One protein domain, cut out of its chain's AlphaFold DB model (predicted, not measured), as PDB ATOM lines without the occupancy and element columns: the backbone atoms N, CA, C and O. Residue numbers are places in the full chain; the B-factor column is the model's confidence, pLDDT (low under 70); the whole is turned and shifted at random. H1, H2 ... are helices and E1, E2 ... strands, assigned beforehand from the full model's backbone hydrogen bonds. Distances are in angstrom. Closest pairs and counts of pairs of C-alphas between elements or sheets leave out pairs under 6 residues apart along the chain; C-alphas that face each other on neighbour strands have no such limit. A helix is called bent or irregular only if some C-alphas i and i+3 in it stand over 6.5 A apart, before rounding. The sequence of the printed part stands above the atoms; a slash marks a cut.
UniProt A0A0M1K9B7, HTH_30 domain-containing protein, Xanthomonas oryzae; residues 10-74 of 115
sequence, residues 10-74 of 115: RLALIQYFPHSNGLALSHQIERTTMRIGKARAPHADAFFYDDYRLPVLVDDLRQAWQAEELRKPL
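This is residues 10 to 74 of the 115 residues of the protein "HTH_30 domain-containing protein" of Xanthomonas oryzae (UniProt A0A0M1K9B7). One long helix, H1, is crossed at about a right angle by a second helix, H2; a small ribbon of two short strands, E1 and E2, packs alongside residues 26 to 38 of H1, and H3 turns off at the far end of H2. The printed part has 65 residues, with two named strands and three named helices in the order E1, H1, E2, H2, H3. The two strands form a parallel sheet of order E1, E2, and the class is mostly helix. The whole is only just compact, close to loose, with a radius of gyration of the C-alphas of 12.8 A, and its outline is flat, spanning 35 by 34 by 15 A.

E1, residues 11 to 13, and E2, residues 46 to 48, are parallel neighbours with 20 degrees between their directions. N 13 and O 47 are 2.8 A apart and N 47 and O 11 are 2.9 A apart, both within hydrogen-bond range. With H1, residues 22 to 40, they form a strand-helix-strand unit, two parallel neighbour strands with a helix between them along the chain, and its crossover is left-handed. The closest C-alphas of E1 and H1 are those of Ala 12 and Met 34, 5.4 A apart; those of H1 and E2 are Gly 37 and Phe 47, 5.7 A apart. H2, residues 49 to 62, touches residues 29 to 37 of H1, about perpendicular at 79 degrees, with the C-alphas of Thr 32 and Val 56 closest at 5.8 A. H3, residues 65 to 74, and H2 touch only at the corner, and only just, with 3 pairs of C-alphas within 8 A; the closest are those of Leu 61 and Ala 67, 5.4 A apart. Their lines are only just about perpendicular, at 73 degrees. H3 is apart from E1, H1 and E2. Every O i to N i+4 pair is within hydrogen-bond range in H1, against 8 of 10 in H2 and 4 of 6 in H3.

E1 begins with C-alpha 11 at (72.983, 107.437, 56.389) and is 6.5 A long; E2 is 6.7 A long. H1 runs 26.4 A from C-alpha 22 at (55.248, 113.138, 62.149). H2 is 17.5 A long and irregular, with C-alphas 51 and 54 8.4 A apart. H3 is 15.2 A long and only just irregular, with C-alphas 70 and 73 6.7 A apart, and ends with C-alpha 74 at (60.333, 83.954, 74.365).

The C-alphas farthest apart, those of Arg 10 and Pro 73, are 35.7 A apart. The printed part has no cut and no long link; the link from E1 to H1, 8 residues, is short, and the other three are tight. The mean pLDDT of the printed part is 86.9, and residues 62 to 63 are under 70.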
ATOM      1  N   ARG A  10      77.696 107.798  56.958       89.56
ATOM      2  CA  ARG A  10      76.664 106.777  57.157       89.56
ATOM      3  C   ARG A  10      75.297 107.429  57.250       89.56
ATOM      4  O   ARG A  10      75.150 108.409  57.977       89.56
ATOM      5  N   LEU A  11      74.321 106.871  56.547       92.88
ATOM      6  CA  LEU A  11      72.983 107.437  56.389       92.88
ATOM      7  C   LEU A  11      71.921 106.426  56.825       92.88
ATOM      8  O   LEU A  11      72.072 105.227  56.594       92.88
ATOM      9  N   ALA A  12      70.849 106.918  57.443       92.06
ATOM     10  CA  ALA A  12      69.631 106.152  57.672       92.06
ATOM     11  C   ALA A  12      68.502 106.760  56.836       92.06
ATOM     12  O   ALA A  12      68.363 107.979  56.781       92.06
ATOM     13  N   LEU A  13      67.729 105.913  56.163       91.19
ATOM     14  CA  LEU A  13      66.642 106.315  55.277       91.19
ATOM     15  C   LEU A  13      65.318 105.822  55.853       91.19
ATOM     16  O   LEU A  13      65.160 104.641  56.164       91.19
ATOM     17  N   ILE A  14      64.391 106.759  56.026       89.75
ATOM     18  CA  ILE A  14      63.118 106.572  56.722       89.75
ATOM     19  C   ILE A  14      61.976 107.184  55.914       89.75
ATOM     20  O   ILE A  14      62.191 108.029  55.045       89.75
ATOM     21  N   GLN A  15      60.755 106.757  56.218       85.75
ATOM     22  CA  GLN A  15      59.542 107.331  55.643       85.75
ATOM     23  C   GLN A  15      59.090 108.568  56.426       85.75
ATOM     24  O   GLN A  15      59.194 108.614  57.650       85.75
ATOM     25  N   TYR A  16      58.532 109.549  55.717       82.38
ATOM     26  CA  TYR A  16      57.808 110.650  56.344       82.38
ATOM     27  C   TYR A  16      56.442 110.166  56.845       82.38
ATOM     28  O   TYR A  16      55.739 109.436  56.143       82.38
ATOM     29  N   PHE A  17      56.053 110.604  58.041       83.44
ATOM     30  CA  PHE A  17      54.746 110.300  58.615       83.44
ATOM     31  C   PHE A  17      53.850 111.553  58.614       83.44
ATOM     32  O   PHE A  17      54.187 112.530  59.283       83.44
ATOM     33  N   PRO A  18      52.710 111.565  57.897       81.62
ATOM     34  CA  PRO A  18      51.872 112.754  57.723       81.62
ATOM     35  C   PRO A  18      50.889 112.953  58.892       81.62
ATOM     36  O   PRO A  18      49.674 112.923  58.718       81.62
ATOM     37  N   HIS A  19      51.401 113.130  60.109       85.88
ATOM     38  CA  HIS A  19      50.602 113.460  61.295       85.88
ATOM     39  C   HIS A  19      51.270 114.573  62.113       85.88
ATOM     40  O   HIS A  19      52.430 114.904  61.875       85.88
ATOM     41  N   SER A  20      50.564 115.155  63.086       80.81
ATOM     42  CA  SER A  20      51.041 116.314  63.868       80.81
ATOM     43  C   SER A  20      52.415 116.098  64.522       80.81
ATOM     44  O   SER A  20      53.254 116.992  64.499       80.81
ATOM     45  N   ASN A  21      52.697 114.880  64.998       84.75
ATOM     46  CA  ASN A  21      54.006 114.481  65.546       84.75
ATOM     47  C   ASN A  21      54.915 113.753  64.534       84.75
ATOM     48  O   ASN A  21      55.834 113.028  64.909       84.75
ATOM     49  N   GLY A  22      54.641 113.900  63.239       85.38
ATOM     50  CA  GLY A  22      55.248 113.138  62.149       85.38
ATOM     51  C   GLY A  22      56.752 113.298  62.026       85.38
ATOM     52  O   GLY A  22      57.473 112.314  61.879       85.38
ATOM     53  N   LEU A  23      57.240 114.532  62.148       88.00
ATOM     54  CA  LEU A  23      58.671 114.839  62.114       88.00
ATOM     55  C   LEU A  23      59.406 114.284  63.338       88.00
ATOM     56  O   LEU A  23      60.482 113.710  63.195       88.00
ATOM     57  N   ALA A  24      58.809 114.405  64.528       88.00
ATOM     58  CA  ALA A  24      59.388 113.867  65.756       88.00
ATOM     59  C   ALA A  24      59.505 112.337  65.689       88.00
ATOM     60  O   ALA A  24      60.567 111.788  65.982       88.00
ATOM     61  N   LEU A  25      58.449 111.663  65.214       86.25
ATOM     62  CA  LEU A  25      58.451 110.217  64.990       86.25
ATOM     63  C   LEU A  25      59.478 109.805  63.926       86.25
ATOM     64  O   LEU A  25      60.248 108.874  64.141       86.25
ATOM     65  N   SER A  26      59.527 110.528  62.804       90.19
ATOM     66  CA  SER A  26      60.494 110.305  61.719       90.19
ATOM     67  C   SER A  26      61.937 110.355  62.235       90.19
ATOM     68  O   SER A  26      62.723 109.447  61.975       90.19
ATOM     69  N   HIS A  27      62.264 111.373  63.034       89.19
ATOM     70  CA  HIS A  27      63.583 111.551  63.639       89.19
ATOM     71  C   HIS A  27      63.907 110.471  64.687       89.19
ATOM     72  O   HIS A  27      65.038 109.987  64.761       89.19
ATOM     73  N   GLN A  28      62.925 110.049  65.489       88.56
ATOM     74  CA  GLN A  28      63.098 108.934  66.425       88.56
ATOM     75  C   GLN A  28      63.419 107.633  65.679       88.56
ATOM     76  O   GLN A  28      64.427 106.986  65.976       88.56
ATOM     77  N   ILE A  29      62.624 107.297  64.660       91.56
ATOM     78  CA  ILE A  29      62.820 106.109  63.823       91.56
ATOM     79  C   ILE A  29      64.173 106.161  63.111       91.56
ATOM     80  O   ILE A  29      64.863 105.144  63.055       91.56
ATOM     81  N   GLU A  30      64.599 107.324  62.619       93.44
ATOM     82  CA  GLU A  30      65.914 107.512  61.998       93.44
ATOM     83  C   GLU A  30      67.048 107.160  62.965       93.44
ATOM     84  O   GLU A  30      67.914 106.337  62.650       93.44
ATOM     85  N   ARG A  31      67.024 107.732  64.175       92.75
ATOM     86  CA  ARG A  31      68.049 107.488  65.198       92.75
ATOM     87  C   ARG A  31      68.097 106.022  65.607       92.75
ATOM     88  O   ARG A  31      69.187 105.453  65.732       92.75
ATOM     89  N   THR A  32      66.936 105.403  65.788       92.19
ATOM     90  CA  THR A  32      66.827 103.987  66.148       92.19
ATOM     91  C   THR A  32      67.313 103.088  65.005       92.19
ATOM     92  O   THR A  32      68.138 102.201  65.241       92.19
ATOM     93  N   THR A  33      66.922 103.372  63.758       94.25
ATOM     94  CA  THR A  33      67.377 102.657  62.548       94.25
ATOM     95  C   THR A  33      68.891 102.748  62.395       94.25
ATOM     96  O   THR A  33      69.558 101.728  62.231       94.25
ATOM     97  N   MET A  34      69.464 103.945  62.538       94.69
ATOM     98  CA  MET A  34      70.909 104.167  62.490       94.69
ATOM     99  C   MET A  34      71.644 103.351  63.559       94.69
ATOM    100  O   MET A  34      72.661 102.715  63.281       94.69
ATOM    101  N   ARG A  35      71.148 103.364  64.800       93.81
ATOM    102  CA  ARG A  35      71.774 102.648  65.918       93.81
ATOM    103  C   ARG A  35      71.747 101.133  65.702       93.81
ATOM    104  O   ARG A  35      72.779 100.482  65.860       93.81
ATOM    105  N   ILE A  36      70.596 100.581  65.319       92.56
ATOM    106  CA  ILE A  36      70.421  99.142  65.073       92.56
ATOM    107  C   ILE A  36      71.214  98.705  63.839       92.56
ATOM    108  O   ILE A  36      71.920  97.696  63.893       92.56
ATOM    109  N   GLY A  37      71.159  99.484  62.760       93.69
ATOM    110  CA  GLY A  37      71.895  99.230  61.528       93.69
ATOM    111  C   GLY A  37      73.404  99.189  61.756       93.69
ATOM    112  O   GLY A  37      74.055  98.219  61.378       93.69
ATOM    113  N   LYS A  38      73.968 100.167  62.479       93.44
ATOM    114  CA  LYS A  38      75.398 100.171  62.840       93.44
ATOM    115  C   LYS A  38      75.816  98.943  63.651       93.44
ATOM    116  O   LYS A  38      76.932  98.465  63.462       93.44
ATOM    117  N   ALA A  39      74.953  98.461  64.545       91.81
ATOM    118  CA  ALA A  39      75.231  97.287  65.368       91.81
ATOM    119  C   ALA A  39      75.172  95.978  64.564       91.81
ATOM    120  O   ALA A  39      75.978  95.083  64.795       91.81
ATOM    121  N   ARG A  40      74.231  95.864  63.617       90.75
ATOM    122  CA  ARG A  40      74.013  94.641  62.822       90.75
ATOM    123  C   ARG A  40      74.878  94.557  61.567       90.75
ATOM    124  O   ARG A  40      75.274  93.464  61.182       90.75
ATOM    125  N   ALA A  41      75.186  95.692  60.948       91.88
ATOM    126  CA  ALA A  41      76.002  95.789  59.744       91.88
ATOM    127  C   ALA A  41      77.071  96.893  59.902       91.88
ATOM    128  O   ALA A  41      76.962  97.968  59.304       91.88
ATOM    129  N   PRO A  42      78.147  96.652  60.682       90.62
ATOM    130  CA  PRO A  42      79.163  97.668  60.991       90.62
ATOM    131  C   PRO A  42      79.890  98.238  59.768       90.62
ATOM    132  O   PRO A  42      80.444  99.342  59.834       90.62
ATOM    133  N   HIS A  43      79.898  97.491  58.663       91.50
ATOM    134  CA  HIS A  43      80.539  97.846  57.398       91.50
ATOM    135  C   HIS A  43      79.595  98.513  56.391       91.50
ATOM    136  O   HIS A  43      80.081  99.045  55.403       91.50
ATOM    137  N   ALA A  44      78.284  98.534  56.644       91.31
ATOM    138  CA  ALA A  44      77.345  99.239  55.783       91.31
ATOM    139  C   ALA A  44      77.381 100.752  56.045       91.31
ATOM    140  O   ALA A  44      77.656 101.212  57.162       91.31
ATOM    141  N   ASP A  45      77.087 101.506  54.991       92.56
ATOM    142  CA  ASP A  45      77.047 102.969  55.011       92.56
ATOM    143  C   ASP A  45      75.628 103.522  54.775       92.56
ATOM    144  O   ASP A  45      75.389 104.709  54.980       92.56
ATOM    145  N   ALA A  46      74.666 102.666  54.424       93.69
ATOM    146  CA  ALA A  46      73.251 103.006  54.308       93.69
ATOM    147  C   ALA A  46      72.396 102.005  55.097       93.69
ATOM    148  O   ALA A  46      72.639 100.799  55.038       93.69
ATOM    149  N   PHE A  47      71.403 102.512  55.827       95.50
ATOM    150  CA  PHE A  47      70.476 101.717  56.632       95.50
ATOM    151  C   PHE A  47      69.037 102.126  56.318       95.50
ATOM    152  O   PHE A  47      68.649 103.258  56.595       95.50
ATOM    153  N   PHE A  48      68.240 101.225  55.752       94.00
ATOM    154  CA  PHE A  48      66.846 101.507  55.412       94.00
ATOM    155  C   PHE A  48      65.928 101.032  56.529       94.00
ATOM    156  O   PHE A  48      66.108  99.936  57.055       94.00
ATOM    157  N   TYR A  49      64.931 101.838  56.888       92.19
ATOM    158  CA  TYR A  49      63.958 101.465  57.911       92.19
ATOM    159  C   TYR A  49      63.324 100.096  57.649       92.19
ATOM    160  O   TYR A  49      63.208  99.312  58.583       92.19
ATOM    161  N   ASP A  50      62.979  99.767  56.402       90.50
ATOM    162  CA  ASP A  50      62.322  98.496  56.072       90.50
ATOM    163  C   ASP A  50      63.178  97.263  56.404       90.50
ATOM    164  O   ASP A  50      62.642  96.264  56.888       90.50
ATOM    165  N   ASP A  51      64.506  97.362  56.286       91.31
ATOM    166  CA  ASP A  51      65.440  96.286  56.659       91.31
ATOM    167  C   ASP A  51      65.494  96.056  58.181       91.31
ATOM    168  O   ASP A  51      65.870  94.982  58.664       91.31
ATOM    169  N   TYR A  52      65.123  97.074  58.961       90.62
ATOM    170  CA  TYR A  52      65.193  97.085  60.422       90.62
ATOM    171  C   TYR A  52      63.839  97.374  61.074       90.62
ATOM    172  O   TYR A  52      63.783  97.684  62.264       90.62
ATOM    173  N   ARG A  53      62.734  97.229  60.340       89.38
ATOM    174  CA  ARG A  53      61.410  97.689  60.771       89.38
ATOM    175  C   ARG A  53      60.988  97.085  62.103       89.38
ATOM    176  O   ARG A  53      60.686  97.802  63.051       89.38
ATOM    177  N   LEU A  54      61.027  95.759  62.197       86.94
ATOM    178  CA  LEU A  54      60.680  95.048  63.423       86.94
ATOM    179  C   LEU A  54      61.583  95.434  64.610       86.94
ATOM    180  O   LEU A  54      61.044  95.812  65.647       86.94
ATOM    181  N   PRO A  55      62.927  95.368  64.519       86.69
ATOM    182  CA  PRO A  55      63.763  95.721  65.658       86.69
ATOM    183  C   PRO A  55      63.686  97.207  66.029       86.69
ATOM    184  O   PRO A  55      63.855  97.505  67.204       86.69
ATOM    185  N   VAL A  56      63.403  98.117  65.090       88.69
ATOM    186  CA  VAL A  56      63.142  99.537  65.389       88.69
ATOM    187  C   VAL A  56      61.857  99.694  66.202       88.69
ATOM    188  O   VAL A  56      61.892 100.294  67.272       88.69
ATOM    189  N   LEU A  57      60.756  99.079  65.760       85.25
ATOM    190  CA  LEU A  57      59.478  99.117  66.479       85.25
ATOM    191  C   LEU A  57      59.584  98.498  67.878       85.25
ATOM    192  O   LEU A  57      59.076  99.048  68.850       85.25
ATOM    193  N   VAL A  58      60.273  97.362  68.005       83.19
ATOM    194  CA  VAL A  58      60.475  96.698  69.303       83.19
ATOM    195  C   VAL A  58      61.398  97.505  70.216       83.19
ATOM    196  O   VAL A  58      61.264  97.430  71.433       83.19
ATOM    197  N   ASP A  59      62.338  98.273  69.670       82.88
ATOM    198  CA  ASP A  59      63.196  99.135  70.478       82.88
ATOM    199  C   ASP A  59      62.436 100.317  71.079       82.88
ATOM    200  O   ASP A  59      62.618 100.606  72.260       82.88
ATOM    201  N   ASP A  60      61.524 100.915  70.313       72.94
ATOM    202  CA  ASP A  60      60.597 101.920  70.839       72.94
ATOM    203  C   ASP A  60      59.689 101.317  71.925       72.94
ATOM    204  O   ASP A  60      59.432 101.948  72.950       72.94
ATOM    205  N   LEU A  61      59.278 100.051  71.767       74.25
ATOM    206  CA  LEU A  61      58.536  99.314  72.796       74.25
ATOM    207  C   LEU A  61      59.391  98.918  74.007       74.25
ATOM    208  O   LEU A  61      58.831  98.692  75.073       74.25
ATOM    209  N   ARG A  62      60.724  98.826  73.882       65.25
ATOM    210  CA  ARG A  62      61.641  98.412  74.966       65.25
ATOM    211  C   ARG A  62      61.569  99.344  76.172       65.25
ATOM    212  O   ARG A  62      61.859  98.924  77.285       65.25
ATOM    213  N   GLN A  63      61.194 100.599  75.949       64.25
ATOM    214  CA  GLN A  63      61.004 101.586  77.011       64.25
ATOM    215  C   GLN A  63      59.633 101.467  77.698       64.25
ATOM    216  O   GLN A  63      59.348 102.213  78.631       64.25
ATOM    217  N   ALA A  64      58.789 100.534  77.255       71.88
ATOM    218  CA  ALA A  64      57.423 100.359  77.709       71.88
ATOM    219  C   ALA A  64      57.179  98.924  78.219       71.88
ATOM    220  O   ALA A  64      57.885  97.974  77.872       71.88
ATOM    221  N   TRP A  65      56.152  98.751  79.054       76.31
ATOM    222  CA  TRP A  65      55.803  97.458  79.662       76.31
ATOM    223  C   TRP A  65      55.466  96.373  78.621       76.31
ATOM    224  O   TRP A  65      55.630  95.182  78.882       76.31
ATOM    225  N   GLN A  66      55.060  96.769  77.410       77.12
ATOM    226  CA  GLN A  66      54.749  95.869  76.302       77.12
ATOM    227  C   GLN A  66      55.952  95.019  75.876       77.12
ATOM    228  O   GLN A  66      55.769  93.869  75.478       77.12
ATOM    229  N   ALA A  67      57.181  95.540  75.966       77.12
ATOM    230  CA  ALA A  67      58.362  94.739  75.651       77.12
ATOM    231  C   ALA A  67      58.590  93.609  76.657       77.12
ATOM    232  O   ALA A  67      59.023  92.529  76.260       77.12
ATOM    233  N   GLU A  68      58.265  93.823  77.933       79.69
ATOM    234  CA  GLU A  68      58.338  92.762  78.936       79.69
ATOM    235  C   GLU A  68      57.294  91.673  78.669       79.69
ATOM    236  O   GLU A  68      57.639  90.492  78.679       79.69
ATOM    237  N   GLU A  69      56.058  92.036  78.310       84.56
ATOM    238  CA  GLU A  69      55.038  91.047  77.922       84.56
ATOM    239  C   GLU A  69      55.426  90.256  76.668       84.56
ATOM    240  O   GLU A  69      55.297  89.033  76.652       84.56
ATOM    241  N   LEU A  70      55.967  90.918  75.639       82.12
ATOM    242  CA  LEU A  70      56.456  90.244  74.428       82.12
ATOM    243  C   LEU A  70      57.638  89.309  74.719       82.12
ATOM    244  O   LEU A  70      57.845  88.320  74.011       82.12
ATOM    245  N   ARG A  71      58.418  89.601  75.765       83.00
ATOM    246  CA  ARG A  71      59.585  88.811  76.157       83.00
ATOM    247  C   ARG A  71      59.215  87.552  76.940       83.00
ATOM    248  O   ARG A  71      59.918  86.553  76.794       83.00
ATOM    249  N   LYS A  72      58.125  87.550  77.711       87.00
ATOM    250  CA  LYS A  72      57.674  86.387  78.505       87.00
ATOM    251  C   LYS A  72      57.574  85.073  77.713       87.00
ATOM    252  O   LYS A  72      58.191  84.098  78.149       87.00
ATOM    253  N   PRO A  73      56.871  84.992  76.562       87.31
ATOM    254  CA  PRO A  73      56.780  83.737  75.816       87.31
ATOM    255  C   PRO A  73      58.144  83.297  75.273       87.31
ATOM    256  O   PRO A  73      58.472  82.112  75.308       87.31
ATOM    257  N   LEU A  74      58.979  84.247  74.838       85.75
ATOM    258  CA  LEU A  74      60.333  83.954  74.365       85.75
ATOM    259  C   LEU A  74      61.213  83.409  75.496       85.75
ATOM    260  O   LEU A  74      61.931  82.435  75.300       85.75
TER     261      LEU A  74